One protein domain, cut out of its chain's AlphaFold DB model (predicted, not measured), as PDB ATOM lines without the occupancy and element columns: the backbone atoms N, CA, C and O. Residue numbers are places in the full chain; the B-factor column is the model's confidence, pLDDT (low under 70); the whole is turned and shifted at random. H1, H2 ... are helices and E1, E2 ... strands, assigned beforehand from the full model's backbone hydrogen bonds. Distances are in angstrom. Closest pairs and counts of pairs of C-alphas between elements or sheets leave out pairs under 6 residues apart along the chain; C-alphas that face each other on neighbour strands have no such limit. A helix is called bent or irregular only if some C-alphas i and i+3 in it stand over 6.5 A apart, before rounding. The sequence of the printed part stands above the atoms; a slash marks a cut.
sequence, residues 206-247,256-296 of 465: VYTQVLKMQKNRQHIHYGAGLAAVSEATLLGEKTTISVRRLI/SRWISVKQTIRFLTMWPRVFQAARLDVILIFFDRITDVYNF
ATOM      1  N   VAL A 206      89.077 110.714 125.195       89.50
ATOM      2  CA  VAL A 206      90.495 110.414 125.495       89.50
ATOM      3  C   VAL A 206      90.841 108.999 125.025       89.50
ATOM      4  O   VAL A 206      91.764 108.799 124.232       89.50
ATOM      5  N   TYR A 207      90.048 108.012 125.434       91.31
ATOM      6  CA  TYR A 207      90.253 106.600 125.101       91.31
ATOM      7  C   TYR A 207      90.040 106.302 123.619       91.31
ATOM      8  O   TYR A 207      90.782 105.522 123.017       91.31
ATOM      9  N   THR A 208      89.098 107.004 122.988       91.75
ATOM     10  CA  THR A 208      88.905 106.952 121.537       91.75
ATOM     11  C   THR A 208      90.163 107.390 120.785       91.75
ATOM     12  O   THR A 208      90.545 106.743 119.807       91.75
ATOM     13  N   GLN A 209      90.837 108.456 121.229       91.25
ATOM     14  CA  GLN A 209      92.090 108.903 120.613       91.25
ATOM     15  C   GLN A 209      93.243 107.924 120.884       91.25
ATOM     16  O   GLN A 209      93.989 107.601 119.956       91.25
ATOM     17  N   VAL A 210      93.354 107.368 122.099       88.50
ATOM     18  CA  VAL A 210      94.352 106.322 122.415       88.50
ATOM     19  C   VAL A 210      94.207 105.125 121.471       88.50
ATOM     20  O   VAL A 210      95.190 104.688 120.871       88.50
ATOM     21  N   LEU A 211      92.984 104.637 121.261       88.81
ATOM     22  CA  LEU A 211      92.716 103.517 120.357       88.81
ATOM     23  C   LEU A 211      93.046 103.833 118.898       88.81
ATOM     24  O   LEU A 211      93.559 102.968 118.184       88.81
ATOM     25  N   LYS A 212      92.787 105.063 118.439       89.38
ATOM     26  CA  LYS A 212      93.207 105.499 117.098       89.38
ATOM     27  C   LYS A 212      94.722 105.420 116.946       89.38
ATOM     28  O   LYS A 212      95.180 104.886 115.941       89.38
ATOM     29  N   MET A 213      95.485 105.872 117.943       89.25
ATOM     30  CA  MET A 213      96.955 105.808 117.934       89.25
ATOM     31  C   MET A 213      97.491 104.373 117.985       89.25
ATOM     32  O   MET A 213      98.465 104.051 117.303       89.25
ATOM     33  N   GLN A 214      96.840 103.491 118.747       86.00
ATOM     34  CA  GLN A 214      97.185 102.067 118.798       86.00
ATOM     35  C   GLN A 214      96.940 101.363 117.457       86.00
ATOM     36  O   GLN A 214      97.759 100.545 117.041       86.00
ATOM     37  N   LYS A 215      95.843 101.698 116.762       85.75
ATOM     38  CA  LYS A 215      95.497 101.124 115.451       85.75
ATOM     39  C   LYS A 215      96.319 101.714 114.309       85.75
ATOM     40  O   LYS A 215      96.734 100.983 113.414       85.75
ATOM     41  N   ASN A 216      96.532 103.028 114.312       83.75
ATOM     42  CA  ASN A 216      97.245 103.736 113.259       83.75
ATOM     43  C   ASN A 216      98.155 104.829 113.831       83.75
ATOM     44  O   ASN A 216      97.723 105.825 114.410       83.75
ATOM     45  N   ARG A 217      99.448 104.674 113.555       73.31
ATOM     46  CA  ARG A 217     100.510 105.558 114.038       73.31
ATOM     47  C   ARG A 217     100.500 106.950 113.418       73.31
ATOM     48  O   ARG A 217     101.138 107.844 113.958       73.31
ATOM     49  N   GLN A 218      99.789 107.158 112.311       78.69
ATOM     50  CA  GLN A 218      99.655 108.483 111.692       78.69
ATOM     51  C   GLN A 218      98.933 109.492 112.596       78.69
ATOM     52  O   GLN A 218      99.074 110.695 112.402       78.69
ATOM     53  N   HIS A 219      98.196 109.012 113.600       81.50
ATOM     54  CA  HIS A 219      97.552 109.855 114.608       81.50
ATOM     55  C   HIS A 219      98.500 110.285 115.740       81.50
ATOM     56  O   HIS A 219      98.067 110.951 116.673       81.50
ATOM     57  N   ILE A 220      99.782 109.906 115.696       81.00
ATOM     58  CA  ILE A 220     100.745 110.254 116.743       81.00
ATOM     59  C   ILE A 220     101.521 111.510 116.339       81.00
ATOM     60  O   ILE A 220     102.212 111.538 115.319       81.00
ATOM     61  N   HIS A 221     101.440 112.552 117.163       80.00
ATOM     62  CA  HIS A 221     101.989 113.873 116.860       80.00
ATOM     63  C   HIS A 221     103.412 114.052 117.399       80.00
ATOM     64  O   HIS A 221     103.688 114.932 118.211       80.00
ATOM     65  N   TYR A 222     104.350 113.218 116.943       77.75
ATOM     66  CA  TYR A 222     105.749 113.350 117.351       77.75
ATOM     67  C   TYR A 222     106.383 114.623 116.790       77.75
ATOM     68  O   TYR A 222     106.583 114.747 115.582       77.75
ATOM     69  N   GLY A 223     106.741 115.553 117.676       73.12
ATOM     70  CA  GLY A 223     107.482 116.754 117.311       73.12
ATOM     71  C   GLY A 223     106.721 117.730 116.408       73.12
ATOM     72  O   GLY A 223     107.348 118.582 115.778       73.12
ATOM     73  N   ALA A 224     105.387 117.624 116.339       73.62
ATOM     74  CA  ALA A 224     104.543 118.402 115.429       73.62
ATOM     75  C   ALA A 224     104.681 119.927 115.621       73.62
ATOM     76  O   ALA A 224     104.480 120.687 114.677       73.62
ATOM     77  N   GLY A 225     105.074 120.378 116.818       77.38
ATOM     78  CA  GLY A 225     105.325 121.789 117.122       77.38
ATOM     79  C   GLY A 225     106.794 122.224 117.110       77.38
ATOM     80  O   GLY A 225     107.059 123.407 117.305       77.38
ATOM     81  N   LEU A 226     107.765 121.327 116.893       78.56
ATOM     82  CA  LEU A 226     109.190 121.648 117.092       78.56
ATOM     83  C   LEU A 226     109.747 122.654 116.077       78.56
ATOM     84  O   LEU A 226     110.691 123.381 116.385       78.56
ATOM     85  N   ALA A 227     109.170 122.702 114.875       79.06
ATOM     86  CA  ALA A 227     109.563 123.639 113.824       79.06
ATOM     87  C   ALA A 227     108.871 125.009 113.937       79.06
ATOM     88  O   ALA A 227     109.162 125.897 113.138       79.06
ATOM     89  N   ALA A 228     107.954 125.191 114.894       74.12
ATOM     90  CA  ALA A 228     107.205 126.432 115.020       74.12
ATOM     91  C   ALA A 228     108.113 127.605 115.424       74.12
ATOM     92  O   ALA A 228     109.014 127.477 116.262       74.12
ATOM     93  N   VAL A 229     107.837 128.761 114.821       77.31
ATOM     94  CA  VAL A 229     108.522 130.033 115.059       77.31
ATOM     95  C   VAL A 229     107.498 131.146 115.242       77.31
ATOM     96  O   VAL A 229     106.390 131.069 114.714       77.31
ATOM     97  N   SER A 230     107.853 132.175 116.001       75.19
ATOM     98  CA  SER A 230     107.031 133.367 116.191       75.19
ATOM     99  C   SER A 230     107.924 134.595 116.333       75.19
ATOM    100  O   SER A 230     109.004 134.511 116.918       75.19
ATOM    101  N   GLU A 231     107.490 135.727 115.786       75.62
ATOM    102  CA  GLU A 231     108.169 137.009 115.970       75.62
ATOM    103  C   GLU A 231     107.729 137.646 117.289       75.62
ATOM    104  O   GLU A 231     106.536 137.731 117.589       75.62
ATOM    105  N   ALA A 232     108.693 138.117 118.071       69.69
ATOM    106  CA  ALA A 232     108.456 138.844 119.306       69.69
ATOM    107  C   ALA A 232     109.398 140.045 119.401       69.69
ATOM    108  O   ALA A 232     110.454 140.073 118.773       69.69
ATOM    109  N   THR A 233     109.026 141.043 120.200       66.88
ATOM    110  CA  THR A 233     109.913 142.167 120.515       66.88
ATOM    111  C   THR A 233     110.537 141.938 121.884       66.88
ATOM    112  O   THR A 233     109.835 141.961 122.894       66.88
ATOM    113  N   LEU A 234     111.847 141.708 121.920       60.59
ATOM    114  CA  LEU A 234     112.634 141.523 123.137       60.59
ATOM    115  C   LEU A 234     113.558 142.730 123.288       60.59
ATOM    116  O   LEU A 234     114.312 143.047 122.377       60.59
ATOM    117  N   LEU A 235     113.469 143.435 124.420       70.25
ATOM    118  CA  LEU A 235     114.303 144.617 124.711       70.25
ATOM    119  C   LEU A 235     114.277 145.705 123.610       70.25
ATOM    120  O   LEU A 235     115.243 146.433 123.427       70.25
ATOM    121  N   GLY A 236     113.157 145.834 122.892       68.25
ATOM    122  CA  GLY A 236     112.985 146.813 121.808       68.25
ATOM    123  C   GLY A 236     113.404 146.319 120.419       68.25
ATOM    124  O   GLY A 236     113.090 146.980 119.431       68.25
ATOM    125  N   GLU A 237     114.017 145.140 120.313       67.19
ATOM    126  CA  GLU A 237     114.421 144.537 119.043       67.19
ATOM    127  C   GLU A 237     113.441 143.447 118.602       67.19
ATOM    128  O   GLU A 237     112.926 142.677 119.414       67.19
ATOM    129  N   LYS A 238     113.163 143.372 117.295       69.81
ATOM    130  CA  LYS A 238     112.387 142.266 116.725       69.81
ATOM    131  C   LYS A 238     113.265 141.023 116.651       69.81
ATOM    132  O   LYS A 238     114.306 141.032 116.001       69.81
ATOM    133  N   THR A 239     112.814 139.941 117.269       67.69
ATOM    134  CA  THR A 239     113.535 138.673 117.332       67.69
ATOM    135  C   THR A 239     112.601 137.520 116.991       67.69
ATOM    136  O   THR A 239     111.448 137.476 117.422       67.69
ATOM    137  N   THR A 240     113.116 136.546 116.248       71.44
ATOM    138  CA  THR A 240     112.405 135.296 115.975       71.44
ATOM    139  C   THR A 240     112.672 134.294 117.090       71.44
ATOM    140  O   THR A 240     113.806 133.861 117.300       71.44
ATOM    141  N   ILE A 241     111.616 133.886 117.783       71.00
ATOM    142  CA  ILE A 241     111.651 132.830 118.792       71.00
ATOM    143  C   ILE A 241     111.246 131.521 118.120       71.00
ATOM    144  O   ILE A 241     110.201 131.451 117.474       71.00
ATOM    145  N   SER A 242     112.054 130.471 118.278       76.25
ATOM    146  CA  SER A 242     111.722 129.126 117.800       76.25
ATOM    147  C   SER A 242     111.481 128.171 118.961       76.25
ATOM    148  O   SER A 242     112.193 128.205 119.968       76.25
ATOM    149  N   VAL A 243     110.510 127.270 118.804       73.75
ATOM    150  CA  VAL A 243     110.241 126.209 119.787       73.75
ATOM    151  C   VAL A 243     111.471 125.345 120.009       73.75
ATOM    152  O   VAL A 243     111.801 125.015 121.145       73.75
ATOM    153  N   ARG A 244     112.175 125.007 118.925       69.75
ATOM    154  CA  ARG A 244     113.416 124.242 118.998       69.75
ATOM    155  C   ARG A 244     114.422 124.904 119.935       69.75
ATOM    156  O   ARG A 244     114.954 124.221 120.798       69.75
ATOM    157  N   ARG A 245     114.641 126.219 119.815       65.50
ATOM    158  CA  ARG A 245     115.562 126.957 120.689       65.50
ATOM    159  C   ARG A 245     115.089 126.970 122.144       65.50
ATOM    160  O   ARG A 245     115.893 126.699 123.026       65.50
ATOM    161  N   LEU A 246     113.794 127.181 122.387       69.50
ATOM    162  CA  LEU A 246     113.224 127.128 123.741       69.50
ATOM    163  C   LEU A 246     113.433 125.759 124.403       69.50
ATOM    164  O   LEU A 246     113.840 125.681 125.557       69.50
ATOM    165  N   ILE A 247     113.193 124.671 123.672       74.88
ATOM    166  CA  ILE A 247     113.425 123.308 124.166       74.88
ATOM    167  C   ILE A 247     114.909 123.061 124.443       74.88
ATOM    168  O   ILE A 247     115.248 122.436 125.446       74.88
ATOM    169  N   SER A 256     120.976 119.923 135.048       54.41
ATOM    170  CA  SER A 256     121.489 119.939 136.425       54.41
ATOM    171  C   SER A 256     120.429 120.263 137.482       54.41
ATOM    172  O   SER A 256     120.761 120.372 138.661       54.41
ATOM    173  N   ARG A 257     119.160 120.438 137.092       57.62
ATOM    174  CA  ARG A 257     118.103 120.929 137.984       57.62
ATOM    175  C   ARG A 257     116.891 120.012 137.990       57.62
ATOM    176  O   ARG A 257     116.513 119.448 136.967       57.62
ATOM    177  N   TRP A 258     116.268 119.936 139.156       66.31
ATOM    178  CA  TRP A 258     115.026 119.215 139.396       66.31
ATOM    179  C   TRP A 258     113.891 120.209 139.635       66.31
ATOM    180  O   TRP A 258     114.128 121.324 140.104       66.31
ATOM    181  N   ILE A 259     112.668 119.816 139.289       72.81
ATOM    182  CA  ILE A 259     111.473 120.656 139.396       72.81
ATOM    183  C   ILE A 259     110.335 119.888 140.062       72.81
ATOM    184  O   ILE A 259     110.289 118.667 140.033       72.81
ATOM    185  N   SER A 260     109.392 120.612 140.647       76.75
ATOM    186  CA  SER A 260     108.146 120.046 141.167       76.75
ATOM    187  C   SER A 260     107.027 120.084 140.127       76.75
ATOM    188  O   SER A 260     107.037 120.916 139.216       76.75
ATOM    189  N   VAL A 261     105.984 119.272 140.305       82.06
ATOM    190  CA  VAL A 261     104.757 119.323 139.501       82.06
ATOM    191  C   VAL A 261     104.120 120.709 139.564       82.06
ATOM    192  O   VAL A 261     103.647 121.215 138.550       82.06
ATOM    193  N   LYS A 262     104.173 121.388 140.714       75.00
ATOM    194  CA  LYS A 262     103.695 122.771 140.848       75.00
ATOM    195  C   LYS A 262     104.443 123.736 139.920       75.00
ATOM    196  O   LYS A 262     103.821 124.582 139.276       75.00
ATOM    197  N   GLN A 263     105.770 123.615 139.832       73.12
ATOM    198  CA  GLN A 263     106.582 124.410 138.904       73.12
ATOM    199  C   GLN A 263     106.286 124.039 137.446       73.12
ATOM    200  O   GLN A 263     106.160 124.936 136.611       73.12
ATOM    201  N   THR A 264     106.084 122.753 137.155       80.94
ATOM    202  CA  THR A 264     105.645 122.267 135.840       80.94
ATOM    203  C   THR A 264     104.311 122.891 135.428       80.94
ATOM    204  O   THR A 264     104.218 123.485 134.359       80.94
ATOM    205  N   ILE A 265     103.291 122.850 136.288       77.31
ATOM    206  CA  ILE A 265     101.970 123.462 136.055       77.31
ATOM    207  C   ILE A 265     102.119 124.952 135.761       77.31
ATOM    208  O   ILE A 265     101.609 125.430 134.747       77.31
ATOM    209  N   ARG A 266     102.874 125.681 136.595       69.88
ATOM    210  CA  ARG A 266     103.153 127.106 136.376       69.88
ATOM    211  C   ARG A 266     103.722 127.343 134.986       69.88
ATOM    212  O   ARG A 266     103.216 128.183 134.246       69.88
ATOM    213  N   PHE A 267     104.751 126.590 134.618       77.62
ATOM    214  CA  PHE A 267     105.384 126.727 133.317       77.62
ATOM    215  C   PHE A 267     104.394 126.470 132.176       77.62
ATOM    216  O   PHE A 267     104.282 127.281 131.262       77.62
ATOM    217  N   LEU A 268     103.620 125.387 132.259       76.94
ATOM    218  CA  LEU A 268     102.655 125.006 131.227       76.94
ATOM    219  C   LEU A 268     101.508 126.015 131.084       76.94
ATOM    220  O   LEU A 268     101.036 126.228 129.971       76.94
ATOM    221  N   THR A 269     101.086 126.669 132.171       72.12
ATOM    222  CA  THR A 269     100.090 127.757 132.106       72.12
ATOM    223  C   THR A 269     100.622 129.017 131.426       72.12
ATOM    224  O   THR A 269      99.850 129.763 130.830       72.12
ATOM    225  N   MET A 270     101.938 129.238 131.478       67.00
ATOM    226  CA  MET A 270     102.616 130.346 130.802       67.00
ATOM    227  C   MET A 270     103.094 129.971 129.391       67.00
ATOM    228  O   MET A 270     103.626 130.825 128.683       67.00
ATOM    229  N   TRP A 271     102.925 128.710 128.971       75.94
ATOM    230  CA  TRP A 271     103.406 128.246 127.674       75.94
ATOM    231  C   TRP A 271     102.718 129.013 126.532       75.94
ATOM    232  O   TRP A 271     101.484 129.110 126.520       75.94
ATOM    233  N   PRO A 272     103.468 129.558 125.553       70.31
ATOM    234  CA  PRO A 272     102.875 130.374 124.502       70.31
ATOM    235  C   PRO A 272     101.844 129.595 123.681       70.31
ATOM    236  O   PRO A 272     102.136 128.523 123.151       70.31
ATOM    237  N   ARG A 273     100.646 130.169 123.500       72.88
ATOM    238  CA  ARG A 273      99.563 129.551 122.707       72.88
ATOM    239  C   ARG A 273      99.987 129.246 121.269       72.88
ATOM    240  O   ARG A 273      99.629 128.207 120.730       72.88
ATOM    241  N   VAL A 274     100.811 130.114 120.680       67.50
ATOM    242  CA  VAL A 274     101.396 129.920 119.340       67.50
ATOM    243  C   VAL A 274     102.258 128.656 119.236       67.50
ATOM    244  O   VAL A 274     102.451 128.131 118.146       67.50
ATOM    245  N   PHE A 275     102.743 128.135 120.367       78.12
ATOM    246  CA  PHE A 275     103.582 126.942 120.464       78.12
ATOM    247  C   PHE A 275     102.862 125.767 121.131       78.12
ATOM    248  O   PHE A 275     103.508 124.805 121.553       78.12
ATOM    249  N   GLN A 276     101.529 125.806 121.228       78.75
ATOM    250  CA  GLN A 276     100.744 124.773 121.908       78.75
ATOM    251  C   GLN A 276     101.027 123.361 121.370       78.75
ATOM    252  O   GLN A 276     101.126 122.426 122.155       78.75
ATOM    253  N   ALA A 277     101.268 123.211 120.063       81.12
ATOM    254  CA  ALA A 277     101.585 121.923 119.438       81.12
ATOM    255  C   ALA A 277     102.862 121.241 119.981       81.12
ATOM    256  O   ALA A 277     103.034 120.042 119.796       81.12
ATOM    257  N   ALA A 278     103.760 121.979 120.642       83.25
ATOM    258  CA  ALA A 278     104.980 121.442 121.253       83.25
ATOM    259  C   ALA A 278     104.849 121.181 122.762       83.25
ATOM    260  O   ALA A 278     105.783 120.685 123.391       83.25
ATOM    261  N   ARG A 279     103.702 121.525 123.360       86.25
ATOM    262  CA  ARG A 279     103.493 121.470 124.809       86.25
ATOM    263  C   ARG A 279     103.696 120.067 125.378       86.25
ATOM    264  O   ARG A 279     104.283 119.925 126.445       86.25
ATOM    265  N   LEU A 280     103.273 119.033 124.654       89.69
ATOM    266  CA  LEU A 280     103.509 117.645 125.056       89.69
ATOM    267  C   LEU A 280     104.988 117.280 125.093       89.69
ATOM    268  O   LEU A 280     105.419 116.632 126.039       89.69
ATOM    269  N   ASP A 281     105.772 117.698 124.101       87.38
ATOM    270  CA  ASP A 281     107.205 117.402 124.087       87.38
ATOM    271  C   ASP A 281     107.913 118.087 125.268       87.38
ATOM    272  O   ASP A 281     108.785 117.489 125.890       87.38
ATOM    273  N   VAL A 282     107.459 119.279 125.666       85.19
ATOM    274  CA  VAL A 282     107.931 119.963 126.881       85.19
ATOM    275  C   VAL A 282     107.571 119.198 128.159       85.19
ATOM    276  O   VAL A 282     108.417 119.049 129.038       85.19
ATOM    277  N   ILE A 283     106.345 118.674 128.266       90.88
ATOM    278  CA  ILE A 283     105.918 117.860 129.420       90.88
ATOM    279  C   ILE A 283     106.811 116.629 129.583       90.88
ATOM    280  O   ILE A 283     107.168 116.279 130.705       90.88
ATOM    281  N   LEU A 284     107.208 116.001 128.477       89.50
ATOM    282  CA  LEU A 284     108.091 114.834 128.493       89.50
ATOM    283  C   LEU A 284     109.504 115.163 128.974       89.50
ATOM    284  O   LEU A 284     110.084 114.372 129.709       89.50
ATOM    285  N   ILE A 285     110.029 116.340 128.627       83.44
ATOM    286  CA  ILE A 285     111.320 116.818 129.146       83.44
ATOM    287  C   ILE A 285     111.234 117.038 130.659       83.44
ATOM    288  O   ILE A 285     112.146 116.669 131.399       83.44
ATOM    289  N   PHE A 286     110.135 117.633 131.130       85.19
ATOM    290  CA  PHE A 286     109.907 117.837 132.557       85.19
ATOM    291  C   PHE A 286     109.751 116.529 133.319       85.19
ATOM    292  O   PHE A 286     110.225 116.446 134.447       85.19
ATOM    293  N   PHE A 287     109.143 115.510 132.712       90.06
ATOM    294  CA  PHE A 287     108.882 114.225 133.354       90.06
ATOM    295  C   PHE A 287     110.141 113.594 133.975       90.06
ATOM    296  O   PHE A 287     110.085 113.125 135.106       90.06
ATOM    297  N   ASP A 288     111.297 113.695 133.305       78.38
ATOM    298  CA  ASP A 288     112.595 113.196 133.806       78.38
ATOM    299  C   ASP A 288     113.137 113.935 135.038       78.38
ATOM    300  O   ASP A 288     114.097 113.485 135.669       78.38
ATOM    301  N   ARG A 289     112.587 115.114 135.338       77.50
ATOM    302  CA  ARG A 289     113.084 116.037 136.367       77.50
ATOM    303  C   ARG A 289     112.083 116.328 137.467       77.50
ATOM    304  O   ARG A 289     112.410 117.099 138.368       77.50
ATOM    305  N   ILE A 290     110.898 115.730 137.405       84.38
ATOM    306  CA  ILE A 290     109.878 115.910 138.428       84.38
ATOM    307  C   ILE A 290     110.273 115.150 139.696       84.38
ATOM    308  O   ILE A 290     110.497 113.944 139.663       84.38
ATOM    309  N   THR A 291     110.339 115.856 140.822       79.25
ATOM    310  CA  THR A 291     110.682 115.270 142.129       79.25
ATOM    311  C   THR A 291     109.490 114.647 142.848       79.25
ATOM    312  O   THR A 291     109.654 113.764 143.678       79.25
ATOM    313  N   ASP A 292     108.285 115.136 142.569       81.38
ATOM    314  CA  ASP A 292     107.027 114.777 143.225       81.38
ATOM    315  C   ASP A 292     106.053 114.159 142.216       81.38
ATOM    316  O   ASP A 292     104.935 114.632 142.019       81.38
ATOM    317  N   VAL A 293     106.487 113.080 141.554       89.44
ATOM    318  CA  VAL A 293     105.720 112.386 140.499       89.44
ATOM    319  C   VAL A 293     104.324 111.963 140.980       89.44
ATOM    320  O   VAL A 293     103.384 111.936 140.190       89.44
ATOM    321  N   TYR A 294     104.134 111.733 142.280       88.44
ATOM    322  CA  TYR A 294     102.818 111.484 142.878       88.44
ATOM    323  C   TYR A 294     101.783 112.596 142.665       88.44
ATOM    324  O   TYR A 294     100.586 112.329 142.726       88.44
ATOM    325  N   ASN A 295     102.211 113.821 142.365       86.81
ATOM    326  CA  ASN A 295     101.323 114.928 142.023       86.81
ATOM    327  C   ASN A 295     101.015 115.018 140.522       86.81
ATOM    328  O   ASN A 295     100.213 115.863 140.129       86.81
ATOM    329  N   PHE A 296     101.622 114.190 139.664       91.19
ATOM    330  CA  PHE A 296     101.634 114.396 138.211       91.19
ATOM    331  C   PHE A 296     100.236 114.454 137.572       91.19
ATOM    332  O   PHE A 296     100.029 115.214 136.626       91.19
TER     333      PHE A 296
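AT A GLANCE: This is residues 206 to 247 and 256 to 296 of the 465 residues of an uncharacterized protein of Aphanomyces astaci (UniProt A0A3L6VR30). The model is a loose, drawn-out row of parts: a hairpin of two strands, E1 and E2, at one end, H1 at the other, and between them a helical hairpin of H3 and H4. H2 follows directly on E2 beside H4, H5 lies near the beginning of H3, and the long link of residues 216 to 228 spans the way from H1 to E1. The printed part has 83 residues, with five named helices and two named strands in the order H1 E1 E2 H2 H3 H4 H5; the sheet is E1 - E2, antiparallel, and the class is mixed, helices and strands. The whole is loose, with a radius of gyration of the C-alphas of 15.5 A, and only just elongated, spanning 48 by 32 by 21 A.

IN THESE COORDINATES: E1 is residues 229 to 234, 14.6 A long, beginning with C-alpha 229 at (108.522, 130.033, 115.059). E2 is residues 237 to 242, 15.7 A long, and H2 is residues 243 to 247, 6.1 A. H4, residues 273 to 287, is the longest helix by residues and measures 20.9 A. H4 is irregular: C-alphas 274 and 277 are 8.0 A apart. H3 is residues 261 to 269, 12.1 A long, and H5 is residues 293 to 296, 5.1 A, ending with C-alpha 296 at (101.634, 114.396, 138.211). H1 is residues 206 to 215, 14.6 A long, with C-alpha 206 at (90.495, 110.414, 125.495).

HOW THE PARTS SIT: E1 and E2 form an antiparallel hairpin, their directions at 148 degrees. N 230 and O 241, 2.9 A apart, and N 239 and O 232, 2.8 A apart, are within hydrogen-bond range. The closest C-alphas of E1 and H4 are those of Ser 230 and Val 274, 7.3 A apart. H2 and H4 only just touch, with 3 pairs of C-alphas within 8 A, the closest those of Val 243 and Phe 275 at 6.7 A. H3 and H4, a helical hairpin, only just touch, also with 3 such pairs, the closest Thr 264 and Phe 286 at 7.0 A. They run opposite ways at a shallow tilt of 15 degrees. H3 and H5 only just touch, with 3 such pairs, the closest Val 261 and Phe 296 at 6.0 A. H1 touches no helix. In H1, H2 and H3 every O i to N i+4 pair is within hydrogen-bond range, in H4 6 of 11 are, and H5 is too short for such a pair.

THE WHOLE: The C-alphas farthest apart, those of Lys 215 and Gly 236, are 49.3 A apart. Residues 248 to 255 are not printed, and C-alphas 247 and 256 are 15.1 A apart across this cut. H1 to E1 is a long link. The mean pLDDT of the printed part is 78.0, and 16 residues are under 70, among them 232 to 234, 236 to 239 and 256 to 258.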